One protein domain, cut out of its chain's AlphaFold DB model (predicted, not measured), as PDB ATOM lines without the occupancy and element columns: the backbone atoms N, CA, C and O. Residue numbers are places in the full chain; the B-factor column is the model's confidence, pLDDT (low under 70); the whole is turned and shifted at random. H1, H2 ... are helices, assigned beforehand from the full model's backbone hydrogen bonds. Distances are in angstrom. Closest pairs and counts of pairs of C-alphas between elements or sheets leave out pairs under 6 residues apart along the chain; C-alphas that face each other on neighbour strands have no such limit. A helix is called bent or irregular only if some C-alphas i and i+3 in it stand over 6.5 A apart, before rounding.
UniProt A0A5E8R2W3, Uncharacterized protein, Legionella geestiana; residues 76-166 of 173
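This is residues 76 to 166 of the 173 residues of an uncharacterized protein of Legionella geestiana (UniProt A0A5E8R2W3). A small body of three helices, in which the short H2 crosses the long H3 and H1 packs on H2, carries an arm that ends in H4. After H3 the chain folds back past H2 in a long link, and residues 154 to 166 stick out, H4 being 155 to 166. The printed part has 91 residues with four named helices, H1 to H4 in chain order, and no named strand; the class is all helix. The whole is loose, with a radius of gyration of the C-alphas of 15.7 A, and spans 56 by 26 by 20 A, the arm adding to the length.

H3, residues 116 to 135, is the longest helix at 27.3 A, from C-alpha 116 at (191.246, 129.172, 86.207) to C-alpha 135 at (203.653, 150.761, 75.001). It has a kink of 31 degrees near residue 123 and is irregular, but only just: C-alphas 122 and 125 are 6.7 A apart. H2 is residues 97 to 105, and H1 residues 76 to 87, 17.0 A long. H4, residues 155 to 166, ends at C-alpha 166 at (194.094, 114.544, 112.608).

H3 touches H2 with residues 126 to 131 alone, at a steep tilt of 52 degrees, opposite ways; the closest C-alphas, of Ile 102 and Tyr 127, are 6.4 A apart. H1 touches H2 with residues 78 to 82 alone, the closest C-alphas being those of Ala 78 and Val 99 at 5.8 A. H1 and H3 are close but not clearly touching, with Phe 79 and Phe 123 closest at 7.3 A between C-alphas. H4 is apart from H1, H2 and H3. Every O i to N i+4 pair is within hydrogen-bond range in H2 and H4; in H1 7 of 8 are, in H3 14 of 16.

The C-alphas of Gly 137 and Lys 166, the two farthest apart, are 56.2 A apart. The printed part has no cut, and the link from H3 to H4 is long. The pLDDT is under 70 at residues 87 to 92 and 144 to 158.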
ATOM      1  N   GLY A  76     201.127 136.018  83.079       94.56
ATOM      2  CA  GLY A  76     201.111 135.008  84.141       94.56
ATOM      3  C   GLY A  76     201.439 135.585  85.518       94.56
ATOM      4  O   GLY A  76     200.727 135.317  86.485       94.56
ATOM      5  N   ALA A  77     202.483 136.413  85.613       93.81
ATOM      6  CA  ALA A  77     202.869 137.057  86.867       93.81
ATOM      7  C   ALA A  77     201.768 137.997  87.382       93.81
ATOM      8  O   ALA A  77     201.374 137.904  88.547       93.81
ATOM      9  N   ALA A  78     201.220 138.830  86.494       94.00
ATOM     10  CA  ALA A  78     200.136 139.755  86.806       94.00
ATOM     11  C   ALA A  78     198.849 139.027  87.232       94.00
ATOM     12  O   ALA A  78     198.237 139.384  88.238       94.00
ATOM     13  N   PHE A  79     198.459 137.966  86.519       93.50
ATOM     14  CA  PHE A  79     197.296 137.152  86.874       93.50
ATOM     15  C   PHE A  79     197.455 136.510  88.256       93.50
ATOM     16  O   PHE A  79     196.565 136.614  89.098       93.50
ATOM     17  N   ASN A  80     198.613 135.900  88.525       90.62
ATOM     18  CA  ASN A  80     198.897 135.268  89.814       90.62
ATOM     19  C   ASN A  80     198.909 136.279  90.964       90.62
ATOM     20  O   ASN A  80     198.505 135.965  92.082       90.62
ATOM     21  N   GLU A  81     199.379 137.500  90.729       90.88
ATOM     22  CA  GLU A  81     199.285 138.578  91.707       90.88
ATOM     23  C   GLU A  81     197.836 138.947  92.021       90.88
ATOM     24  O   GLU A  81     197.458 138.943  93.190       90.88
ATOM     25  N   ILE A  82     197.003 139.151  91.002       89.31
ATOM     26  CA  ILE A  82     195.574 139.447  91.172       89.31
ATOM     27  C   ILE A  82     194.880 138.337  91.981       89.31
ATOM     28  O   ILE A  82     194.188 138.630  92.957       89.31
ATOM     29  N   GLN A  83     195.136 137.067  91.657       86.50
ATOM     30  CA  GLN A  83     194.591 135.920  92.398       86.50
ATOM     31  C   GLN A  83     195.074 135.872  93.860       86.50
ATOM     32  O   GLN A  83     194.300 135.583  94.777       86.50
ATOM     33  N   ARG A  84     196.345 136.208  94.123       83.50
ATOM     34  CA  ARG A  84     196.881 136.282  95.496       83.50
ATOM     35  C   ARG A  84     196.235 137.408  96.301       83.50
ATOM     36  O   ARG A  84     195.889 137.191  97.463       83.50
ATOM     37  N   HIS A  85     196.009 138.569  95.690       79.88
ATOM     38  CA  HIS A  85     195.331 139.698  96.334       79.88
ATOM     39  C   HIS A  85     193.882 139.376  96.727       79.88
ATOM     40  O   HIS A  85     193.420 139.849  97.765       79.88
ATOM     41  N   ALA A  86     193.188 138.519  95.971       71.62
ATOM     42  CA  ALA A  86     191.861 138.021  96.347       71.62
ATOM     43  C   ALA A  86     191.869 137.218  97.660       71.62
ATOM     44  O   ALA A  86     190.913 137.255  98.437       71.62
ATOM     45  N   SER A  87     192.964 136.495  97.909       66.19
ATOM     46  CA  SER A  87     193.130 135.640  99.089       66.19
ATOM     47  C   SER A  87     193.700 136.385 100.304       66.19
ATOM     48  O   SER A  87     193.406 136.000 101.433       66.19
ATOM     49  N   CYS A  88     194.484 137.448 100.088       62.62
ATOM     50  CA  CYS A  88     195.159 138.229 101.131       62.62
ATOM     51  C   CYS A  88     195.062 139.740 100.850       62.62
ATOM     52  O   CYS A  88     196.043 140.385 100.484       62.62
ATOM     53  N   ALA A  89     193.880 140.327 101.058       57.81
ATOM     54  CA  ALA A  89     193.616 141.731 100.722       57.81
ATOM     55  C   ALA A  89     194.345 142.770 101.602       57.81
ATOM     56  O   ALA A  89     194.342 143.952 101.271       57.81
ATOM     57  N   HIS A  90     194.938 142.378 102.737       52.75
ATOM     58  CA  HIS A  90     195.299 143.341 103.786       52.75
ATOM     59  C   HIS A  90     196.742 143.875 103.748       52.75
ATOM     60  O   HIS A  90     197.052 144.760 104.536       52.75
ATOM     61  N   GLN A  91     197.648 143.358 102.902       53.19
ATOM     62  CA  GLN A  91     199.087 143.660 103.074       53.19
ATOM     63  C   GLN A  91     199.947 143.793 101.810       53.19
ATOM     64  O   GLN A  91     201.134 144.082 101.940       53.19
ATOM     65  N   MET A  92     199.415 143.613 100.601       62.81
ATOM     66  CA  MET A  92     200.248 143.686  99.394       62.81
ATOM     67  C   MET A  92     199.980 144.973  98.615       62.81
ATOM     68  O   MET A  92     198.838 145.302  98.299       62.81
ATOM     69  N   GLY A  93     201.045 145.729  98.342       78.19
ATOM     70  CA  GLY A  93     201.042 146.735  97.285       78.19
ATOM     71  C   GLY A  93     201.113 146.044  95.924       78.19
ATOM     72  O   GLY A  93     201.690 144.966  95.814       78.19
ATOM     73  N   TRP A  94     200.524 146.659  94.901       86.62
ATOM     74  CA  TRP A  94     200.611 146.154  93.530       86.62
ATOM     75  C   TRP A  94     202.038 146.307  92.992       86.62
ATOM     76  O   TRP A  94     202.623 147.381  93.137       86.62
ATOM     77  N   SER A  95     202.569 145.274  92.340       89.19
ATOM     78  CA  SER A  95     203.918 145.268  91.758       89.19
ATOM     79  C   SER A  95     204.076 146.299  90.646       89.19
ATOM     80  O   SER A  95     205.137 146.900  90.505       89.19
ATOM     81  N   HIS A  96     203.012 146.528  89.874       90.44
ATOM     82  CA  HIS A  96     203.036 147.434  88.737       90.44
ATOM     83  C   HIS A  96     201.685 148.155  88.551       90.44
ATOM     84  O   HIS A  96     200.623 147.547  88.747       90.44
ATOM     85  N   PRO A  97     201.670 149.435  88.115       88.69
ATOM     86  CA  PRO A  97     200.436 150.187  87.874       88.69
ATOM     87  C   PRO A  97     199.459 149.510  86.905       88.69
ATOM     88  O   PRO A  97     198.248 149.628  87.083       88.69
ATOM     89  N   VAL A  98     199.967 148.768  85.912       91.75
ATOM     90  CA  VAL A  98     199.124 148.003  84.972       91.75
ATOM     91  C   VAL A  98     198.323 146.913  85.683       91.75
ATOM     92  O   VAL A  98     197.148 146.725  85.385       91.75
ATOM     93  N   VAL A  99     198.922 146.242  86.673       91.69
ATOM     94  CA  VAL A  99     198.267 145.174  87.438       91.69
ATOM     95  C   VAL A  99     197.156 145.776  88.287       91.69
ATOM     96  O   VAL A  99     196.025 145.297  88.244       91.69
ATOM     97  N   ARG A 100     197.438 146.902  88.958       89.06
ATOM     98  CA  ARG A 100     196.436 147.679  89.704       89.06
ATOM     99  C   ARG A 100     195.265 148.108  88.817       89.06
ATOM    100  O   ARG A 100     194.109 147.965  89.208       89.06
ATOM    101  N   TYR A 101     195.564 148.651  87.637       90.62
ATOM    102  CA  TYR A 101     194.554 149.113  86.688       90.62
ATOM    103  C   TYR A 101     193.650 147.965  86.228       90.62
ATOM    104  O   TYR A 101     192.427 148.095  86.258       90.62
ATOM    105  N   ILE A 102     194.237 146.824  85.855       91.81
ATOM    106  CA  ILE A 102     193.470 145.655  85.417       91.81
ATOM    107  C   ILE A 102     192.652 145.067  86.561       91.81
ATOM    108  O   ILE A 102     191.471 144.802  86.362       91.81
ATOM    109  N   ALA A 103     193.210 144.956  87.766       88.69
ATOM    110  CA  ALA A 103     192.471 144.494  88.936       88.69
ATOM    111  C   ALA A 103     191.197 145.319  89.191       88.69
ATOM    112  O   ALA A 103     190.161 144.752  89.521       88.69
ATOM    113  N   ALA A 104     191.252 146.638  88.983       86.25
ATOM    114  CA  ALA A 104     190.093 147.521  89.117       86.25
ATOM    115  C   ALA A 104     189.105 147.457  87.936       86.25
ATOM    116  O   ALA A 104     187.954 147.864  88.077       86.25
ATOM    117  N   LYS A 105     189.547 147.002  86.758       88.88
ATOM    118  CA  LYS A 105     188.705 146.861  85.558       88.88
ATOM    119  C   LYS A 105     188.025 145.504  85.451       88.88
ATOM    120  O   LYS A 105     187.045 145.387  84.716       88.88
ATOM    121  N   LEU A 106     188.546 144.493  86.138       88.94
ATOM    122  CA  LEU A 106     187.939 143.173  86.159       88.94
ATOM    123  C   LEU A 106     186.572 143.210  86.867       88.94
ATOM    124  O   LEU A 106     186.376 143.994  87.798       88.94
ATOM    125  N   PRO A 107     185.622 142.356  86.448       85.25
ATOM    126  CA  PRO A 107     184.335 142.221  87.120       85.25
ATOM    127  C   PRO A 107     184.481 141.885  88.613       85.25
ATOM    128  O   PRO A 107     185.389 141.157  89.008       85.25
ATOM    129  N   ALA A 108     183.563 142.366  89.456       79.06
ATOM    130  CA  ALA A 108     183.612 142.127  90.905       79.06
ATOM    131  C   ALA A 108     183.504 140.633  91.285       79.06
ATOM    132  O   ALA A 108     183.973 140.212  92.344       79.06
ATOM    133  N   ASP A 109     182.887 139.828  90.423       81.75
ATOM    134  CA  ASP A 109     182.758 138.378  90.537       81.75
ATOM    135  C   ASP A 109     183.953 137.612  89.953       81.75
ATOM    136  O   ASP A 109     184.040 136.405  90.159       81.75
ATOM    137  N   PHE A 110     184.910 138.283  89.303       86.19
ATOM    138  CA  PHE A 110     186.094 137.648  88.715       86.19
ATOM    139  C   PHE A 110     186.867 136.798  89.730       86.19
ATOM    140  O   PHE A 110     187.295 135.688  89.431       86.19
ATOM    141  N   MET A 111     186.985 137.296  90.962       81.12
ATOM    142  CA  MET A 111     187.680 136.606  92.053       81.12
ATOM    143  C   MET A 111     186.921 135.384  92.595       81.12
ATOM    144  O   MET A 111     187.453 134.663  93.432       81.12
ATOM    145  N   ARG A 112     185.672 135.172  92.163       80.69
ATOM    146  CA  ARG A 112     184.824 134.028  92.537       80.69
ATOM    147  C   ARG A 112     184.820 132.931  91.472       80.69
ATOM    148  O   ARG A 112     184.074 131.966  91.599       80.69
ATOM    149  N   ILE A 113     185.578 133.102  90.390       84.06
ATOM    150  CA  ILE A 113     185.652 132.121  89.312       84.06
ATOM    151  C   ILE A 113     186.624 131.013  89.732       84.06
ATOM    152  O   ILE A 113     187.834 131.217  89.714       84.06
ATOM    153  N   ASP A 114     186.094 129.832  90.058       81.75
ATOM    154  CA  ASP A 114     186.907 128.650  90.396       81.75
ATOM    155  C   ASP A 114     187.638 128.064  89.170       81.75
ATOM    156  O   ASP A 114     188.707 127.465  89.286       81.75
ATOM    157  N   ASP A 115     187.074 128.252  87.971       89.56
ATOM    158  CA  ASP A 115     187.690 127.827  86.713       89.56
ATOM    159  C   ASP A 115     188.795 128.803  86.277       89.56
ATOM    160  O   ASP A 115     188.552 129.842  85.648       89.56
ATOM    161  N   VAL A 116     190.038 128.419  86.566       88.25
ATOM    162  CA  VAL A 116     191.246 129.172  86.207       88.25
ATOM    163  C   VAL A 116     191.337 129.443  84.703       88.25
ATOM    164  O   VAL A 116     191.757 130.531  84.311       88.25
ATOM    165  N   GLN A 117     190.927 128.505  83.842       91.12
ATOM    166  CA  GLN A 117     190.991 128.687  82.388       91.12
ATOM    167  C   GLN A 117     190.000 129.752  81.923       91.12
ATOM    168  O   GLN A 117     190.328 130.591  81.078       91.12
ATOM    169  N   ARG A 118     188.797 129.765  82.497       91.00
ATOM    170  CA  ARG A 118     187.804 130.809  82.228       91.00
ATOM    171  C   ARG A 118     188.284 132.177  82.710       91.00
ATOM    172  O   ARG A 118     188.209 133.138  81.946       91.00
ATOM    173  N   ALA A 119     188.811 132.262  83.931       90.94
ATOM    174  CA  ALA A 119     189.362 133.505  84.471       90.94
ATOM    175  C   ALA A 119     190.531 134.025  83.614       90.94
ATOM    176  O   ALA A 119     190.586 135.209  83.283       90.94
ATOM    177  N   TRP A 120     191.425 133.135  83.177       93.19
ATOM    178  CA  TRP A 120     192.544 133.466  82.295       93.19
ATOM    179  C   TRP A 120     192.079 134.062  80.961       93.19
ATOM    180  O   TRP A 120     192.549 135.127  80.563       93.19
ATOM    181  N   LYS A 121     191.095 133.435  80.299       93.94
ATOM    182  CA  LYS A 121     190.535 133.927  79.025       93.94
ATOM    183  C   LYS A 121     189.879 135.304  79.139       93.94
ATOM    184  O   LYS A 121     189.885 136.052  78.169       93.94
ATOM    185  N   MET A 122     189.321 135.642  80.301       91.00
ATOM    186  CA  MET A 122     188.772 136.979  80.557       91.00
ATOM    187  C   MET A 122     189.872 138.008  80.833       91.00
ATOM    188  O   MET A 122     189.769 139.158  80.414       91.00
ATOM    189  N   PHE A 123     190.924 137.598  81.538       94.44
ATOM    190  CA  PHE A 123     192.012 138.472  81.956       94.44
ATOM    191  C   PHE A 123     192.950 138.868  80.810       94.44
ATOM    192  O   PHE A 123     193.237 140.054  80.646       94.44
ATOM    193  N   VAL A 124     193.434 137.896  80.029       95.31
ATOM    194  CA  VAL A 124     194.525 138.113  79.061       95.31
ATOM    195  C   VAL A 124     194.222 139.229  78.057       95.31
ATOM    196  O   VAL A 124     195.051 140.132  77.948       95.31
ATOM    197  N   PRO A 125     193.049 139.270  77.393       94.81
ATOM    198  CA  PRO A 125     192.774 140.314  76.407       94.81
ATOM    199  C   PRO A 125     192.781 141.723  77.014       94.81
ATOM    200  O   PRO A 125     193.280 142.671  76.404       94.81
ATOM    201  N   LEU A 126     192.261 141.869  78.237       93.62
ATOM    202  CA  LEU A 126     192.259 143.147  78.953       93.62
ATOM    203  C   LEU A 126     193.683 143.566  79.322       93.62
ATOM    204  O   LEU A 126     194.061 144.722  79.118       93.62
ATOM    205  N   TYR A 127     194.473 142.620  79.829       95.38
ATOM    206  CA  TYR A 127     195.861 142.847  80.211       95.38
ATOM    207  C   TYR A 127     196.724 143.259  79.018       95.38
ATOM    208  O   TYR A 127     197.415 144.275  79.072       95.38
ATOM    209  N   GLU A 128     196.645 142.516  77.916       94.62
ATOM    210  CA  GLU A 128     197.386 142.807  76.690       94.62
ATOM    211  C   GLU A 128     196.992 144.161  76.101       94.62
ATOM    212  O   GLU A 128     197.868 144.931  75.706       94.62
ATOM    213  N   THR A 129     195.702 144.503  76.125       93.81
ATOM    214  CA  THR A 129     195.223 145.822  75.688       93.81
ATOM    215  C   THR A 129     195.831 146.945  76.529       93.81
ATOM    216  O   THR A 129     196.341 147.918  75.974       93.81
ATOM    217  N   ALA A 130     195.844 146.818  77.859       93.31
ATOM    218  CA  ALA A 130     196.451 147.830  78.726       93.31
ATOM    219  C   ALA A 130     197.971 147.931  78.535       93.31
ATOM    220  O   ALA A 130     198.505 149.037  78.456       93.31
ATOM    221  N   CYS A 131     198.662 146.799  78.388       92.69
ATOM    222  CA  CYS A 131     200.082 146.764  78.046       92.69
ATOM    223  C   CYS A 131     200.360 147.466  76.711       92.69
ATOM    224  O   CYS A 131     201.305 148.246  76.615       92.69
ATOM    225  N   ASN A 132     199.526 147.248  75.696       91.00
ATOM    226  CA  ASN A 132     199.660 147.906  74.397       91.00
ATOM    227  C   ASN A 132     199.428 149.415  74.493       91.00
ATOM    228  O   ASN A 132     200.215 150.173  73.933       91.00
ATOM    229  N   LEU A 133     198.435 149.866  75.263       90.19
ATOM    230  CA  LEU A 133     198.225 151.293  75.530       90.19
ATOM    231  C   LEU A 133     199.443 151.924  76.217       90.19
ATOM    232  O   LEU A 133     199.888 153.001  75.819       90.19
ATOM    233  N   MET A 134     200.027 151.239  77.204       90.25
ATOM    234  CA  MET A 134     201.244 151.712  77.867       90.25
ATOM    235  C   MET A 134     202.428 151.776  76.906       90.25
ATOM    236  O   MET A 134     203.116 152.791  76.884       90.25
ATOM    237  N   ARG A 135     202.626 150.755  76.060       87.75
ATOM    238  CA  ARG A 135     203.653 150.761  75.001       87.75
ATOM    239  C   ARG A 135     203.412 151.834  73.947       87.75
ATOM    240  O   ARG A 135     204.366 152.297  73.345       87.75
ATOM    241  N   GLN A 136     202.171 152.253  73.728       86.56
ATOM    242  CA  GLN A 136     201.829 153.384  72.860       86.56
ATOM    243  C   GLN A 136     202.080 154.746  73.535       86.56
ATOM    244  O   GLN A 136     201.969 155.791  72.898       86.56
ATOM    245  N   GLY A 137     202.450 154.752  74.818       83.31
ATOM    246  CA  GLY A 137     202.751 155.957  75.584       83.31
ATOM    247  C   GLY A 137     201.540 156.566  76.289       83.31
ATOM    248  O   GLY A 137     201.645 157.658  76.857       83.31
ATOM    249  N   HIS A 138     200.395 155.878  76.287       85.88
ATOM    250  CA  HIS A 138     199.226 156.306  77.042       85.88
ATOM    251  C   HIS A 138     199.429 156.071  78.539       85.88
ATOM    252  O   HIS A 138     199.945 155.043  78.978       85.88
ATOM    253  N   VAL A 139     198.984 157.038  79.341       83.31
ATOM    254  CA  VAL A 139     198.963 156.912  80.800       83.31
ATOM    255  C   VAL A 139     197.664 156.226  81.196       83.31
ATOM    256  O   VAL A 139     196.581 156.689  80.836       83.31
ATOM    257  N   LEU A 140     197.761 155.130  81.947       84.94
ATOM    258  CA  LEU A 140     196.576 154.473  82.487       84.94
ATOM    259  C   LEU A 140     195.913 155.376  83.542       84.94
ATOM    260  O   LEU A 140     196.617 155.929  84.394       84.94
ATOM    261  N   PRO A 141     194.576 155.527  83.521       83.88
ATOM    262  CA  PRO A 141     193.855 156.265  84.548       83.88
ATOM    263  C   PRO A 141     194.188 155.751  85.949       83.88
ATOM    264  O   PRO A 141     194.257 154.542  86.176       83.88
ATOM    265  N   LYS A 142     194.354 156.668  86.908       77.31
ATOM    266  CA  LYS A 142     194.439 156.287  88.320       77.31
ATOM    267  C   LYS A 142     193.090 155.711  88.731       77.31
ATOM    268  O   LYS A 142     192.078 156.398  88.646       77.31
ATOM    269  N   VAL A 143     193.093 154.450  89.149       78.81
ATOM    270  CA  VAL A 143     191.893 153.761  89.625       78.81
ATOM    271  C   VAL A 143     192.065 153.433  91.096       78.81
ATOM    272  O   VAL A 143     193.115 152.923  91.517       78.81
ATOM    273  N   ASP A 144     191.030 153.712  91.873       65.50
ATOM    274  CA  ASP A 144     190.920 153.219  93.234       65.50
ATOM    275  C   ASP A 144     190.392 151.795  93.177       65.50
ATOM    276  O   ASP A 144     189.276 151.532  92.732       65.50
ATOM    277  N   VAL A 145     191.244 150.854  93.575       63.19
ATOM    278  CA  VAL A 145     190.826 149.466  93.716       63.19
ATOM    279  C   VAL A 145     190.087 149.394  95.043       63.19
ATOM    280  O   VAL A 145     190.711 149.524  96.097       63.19
ATOM    281  N   SER A 146     188.762 149.244  95.016       55.69
ATOM    282  CA  SER A 146     188.030 148.951  96.247       55.69
ATOM    283  C   SER A 146     188.572 147.645  96.837       55.69
ATOM    284  O   SER A 146     188.787 146.689  96.086       55.69
ATOM    285  N   PRO A 147     188.820 147.583  98.157       52.53
ATOM    286  CA  PRO A 147     189.333 146.377  98.784       52.53
ATOM    287  C   PRO A 147     188.349 145.236  98.527       52.53
ATOM    288  O   PRO A 147     187.184 145.283  98.931       52.53
ATOM    289  N   VAL A 148     188.825 144.227  97.799       52.28
ATOM    290  CA  VAL A 148     188.068 143.015  97.501       52.28
ATOM    291  C   VAL A 148     187.641 142.399  98.829       52.28
ATOM    292  O   VAL A 148     188.469 142.164  99.712       52.28
ATOM    293  N   HIS A 149     186.336 142.160  98.983       45.12
ATOM    294  CA  HIS A 149     185.809 141.401 100.109       45.12
ATOM    295  C   HIS A 149     186.408 140.000 100.063       45.12
ATOM    296  O   HIS A 149     186.073 139.194  99.194       45.12
ATOM    297  N   VAL A 150     187.325 139.750 100.997       45.81
ATOM    298  CA  VAL A 150     188.021 138.478 101.164       45.81
ATOM    299  C   VAL A 150     186.981 137.370 101.221       45.81
ATOM    300  O   VAL A 150     185.984 137.475 101.943       45.81
ATOM    301  N   HIS A 151     187.226 136.291 100.479       46.16
ATOM    302  CA  HIS A 151     186.535 135.040 100.730       46.16
ATOM    303  C   HIS A 151     186.713 134.723 102.216       46.16
ATOM    304  O   HIS A 151     187.803 134.358 102.659       46.16
ATOM    305  N   SER A 152     185.643 134.864 103.000       43.62
ATOM    306  CA  SER A 152     185.512 134.148 104.259       43.62
ATOM    307  C   SER A 152     185.653 132.678 103.885       43.62
ATOM    308  O   SER A 152     184.682 132.037 103.483       43.62
ATOM    309  N   ARG A 153     186.889 132.157 103.896       51.06
ATOM    310  CA  ARG A 153     187.138 130.722 103.840       51.06
ATOM    311  C   ARG A 153     186.252 130.182 104.942       51.06
ATOM    312  O   ARG A 153     186.500 130.504 106.106       51.06
ATOM    313  N   ARG A 154     185.183 129.465 104.574       53.97
ATOM    314  CA  ARG A 154     184.268 128.842 105.531       53.97
ATOM    315  C   ARG A 154     185.150 128.057 106.489       53.97
ATOM    316  O   ARG A 154     185.667 127.002 106.127       53.97
ATOM    317  N   ARG A 155     185.387 128.614 107.684       58.41
ATOM    318  CA  ARG A 155     186.301 128.046 108.691       58.41
ATOM    319  C   ARG A 155     185.927 126.599 108.994       58.41
ATOM    320  O   ARG A 155     186.786 125.816 109.370       58.41
ATOM    321  N   GLU A 156     184.660 126.266 108.792       58.19
ATOM    322  CA  GLU A 156     184.077 124.934 108.885       58.19
ATOM    323  C   GLU A 156     184.716 123.918 107.936       58.19
ATOM    324  O   GLU A 156     185.110 122.861 108.407       58.19
ATOM    325  N   ILE A 157     184.922 124.244 106.654       64.25
ATOM    326  CA  ILE A 157     185.500 123.310 105.669       64.25
ATOM    327  C   ILE A 157     186.982 123.062 105.984       64.25
ATOM    328  O   ILE A 157     187.448 121.926 106.021       64.25
ATOM    329  N   ALA A 158     187.722 124.123 106.322       64.25
ATOM    330  CA  ALA A 158     189.117 124.004 106.747       64.25
ATOM    331  C   ALA A 158     189.260 123.207 108.059       64.25
ATOM    332  O   ALA A 158     190.184 122.409 108.194       64.25
ATOM    333  N   ARG A 159     188.335 123.393 109.014       70.31
ATOM    334  CA  ARG A 159     188.276 122.618 110.266       70.31
ATOM    335  C   ARG A 159     187.902 121.160 110.024       70.31
ATOM    336  O   ARG A 159     188.466 120.299 110.687       70.31
ATOM    337  N   GLN A 160     186.993 120.879 109.093       74.56
ATOM    338  CA  GLN A 160     186.626 119.515 108.710       74.56
ATOM    339  C   GLN A 160     187.828 118.771 108.130       74.56
ATOM    340  O   GLN A 160     188.190 117.729 108.669       74.56
ATOM    341  N   HIS A 161     188.524 119.349 107.148       75.06
ATOM    342  CA  HIS A 161     189.725 118.727 106.583       75.06
ATOM    343  C   HIS A 161     190.854 118.575 107.611       75.06
ATOM    344  O   HIS A 161     191.497 117.532 107.664       75.06
ATOM    345  N   LEU A 162     191.071 119.565 108.487       79.88
ATOM    346  CA  LEU A 162     192.042 119.440 109.582       79.88
ATOM    347  C   LEU A 162     191.683 118.313 110.558       79.88
ATOM    348  O   LEU A 162     192.574 117.614 111.032       79.88
ATOM    349  N   ASN A 163     190.399 118.128 110.862       79.88
ATOM    350  CA  ASN A 163     189.936 117.055 111.738       79.88
ATOM    351  C   ASN A 163     190.041 115.677 111.073       79.88
ATOM    352  O   ASN A 163     190.378 114.709 111.750       79.88
ATOM    353  N   GLU A 164     189.799 115.576 109.766       80.69
ATOM    354  CA  GLU A 164     190.038 114.344 109.006       80.69
ATOM    355  C   GLU A 164     191.523 113.984 108.975       80.69
ATOM    356  O   GLU A 164     191.884 112.852 109.285       80.69
ATOM    357  N   ILE A 165     192.400 114.959 108.720       81.19
ATOM    358  CA  ILE A 165     193.855 114.758 108.749       81.19
ATOM    359  C   ILE A 165     194.319 114.334 110.151       81.19
ATOM    360  O   ILE A 165     195.105 113.398 110.278       81.19
ATOM    361  N   LYS A 166     193.798 114.952 111.221       80.06
ATOM    362  CA  LYS A 166     194.094 114.544 112.608       80.06
ATOM    363  C   LYS A 166     193.623 113.124 112.930       80.06
ATOM    364  O   LYS A 166     194.331 112.405 113.627       80.06
TER     365      LYS A 166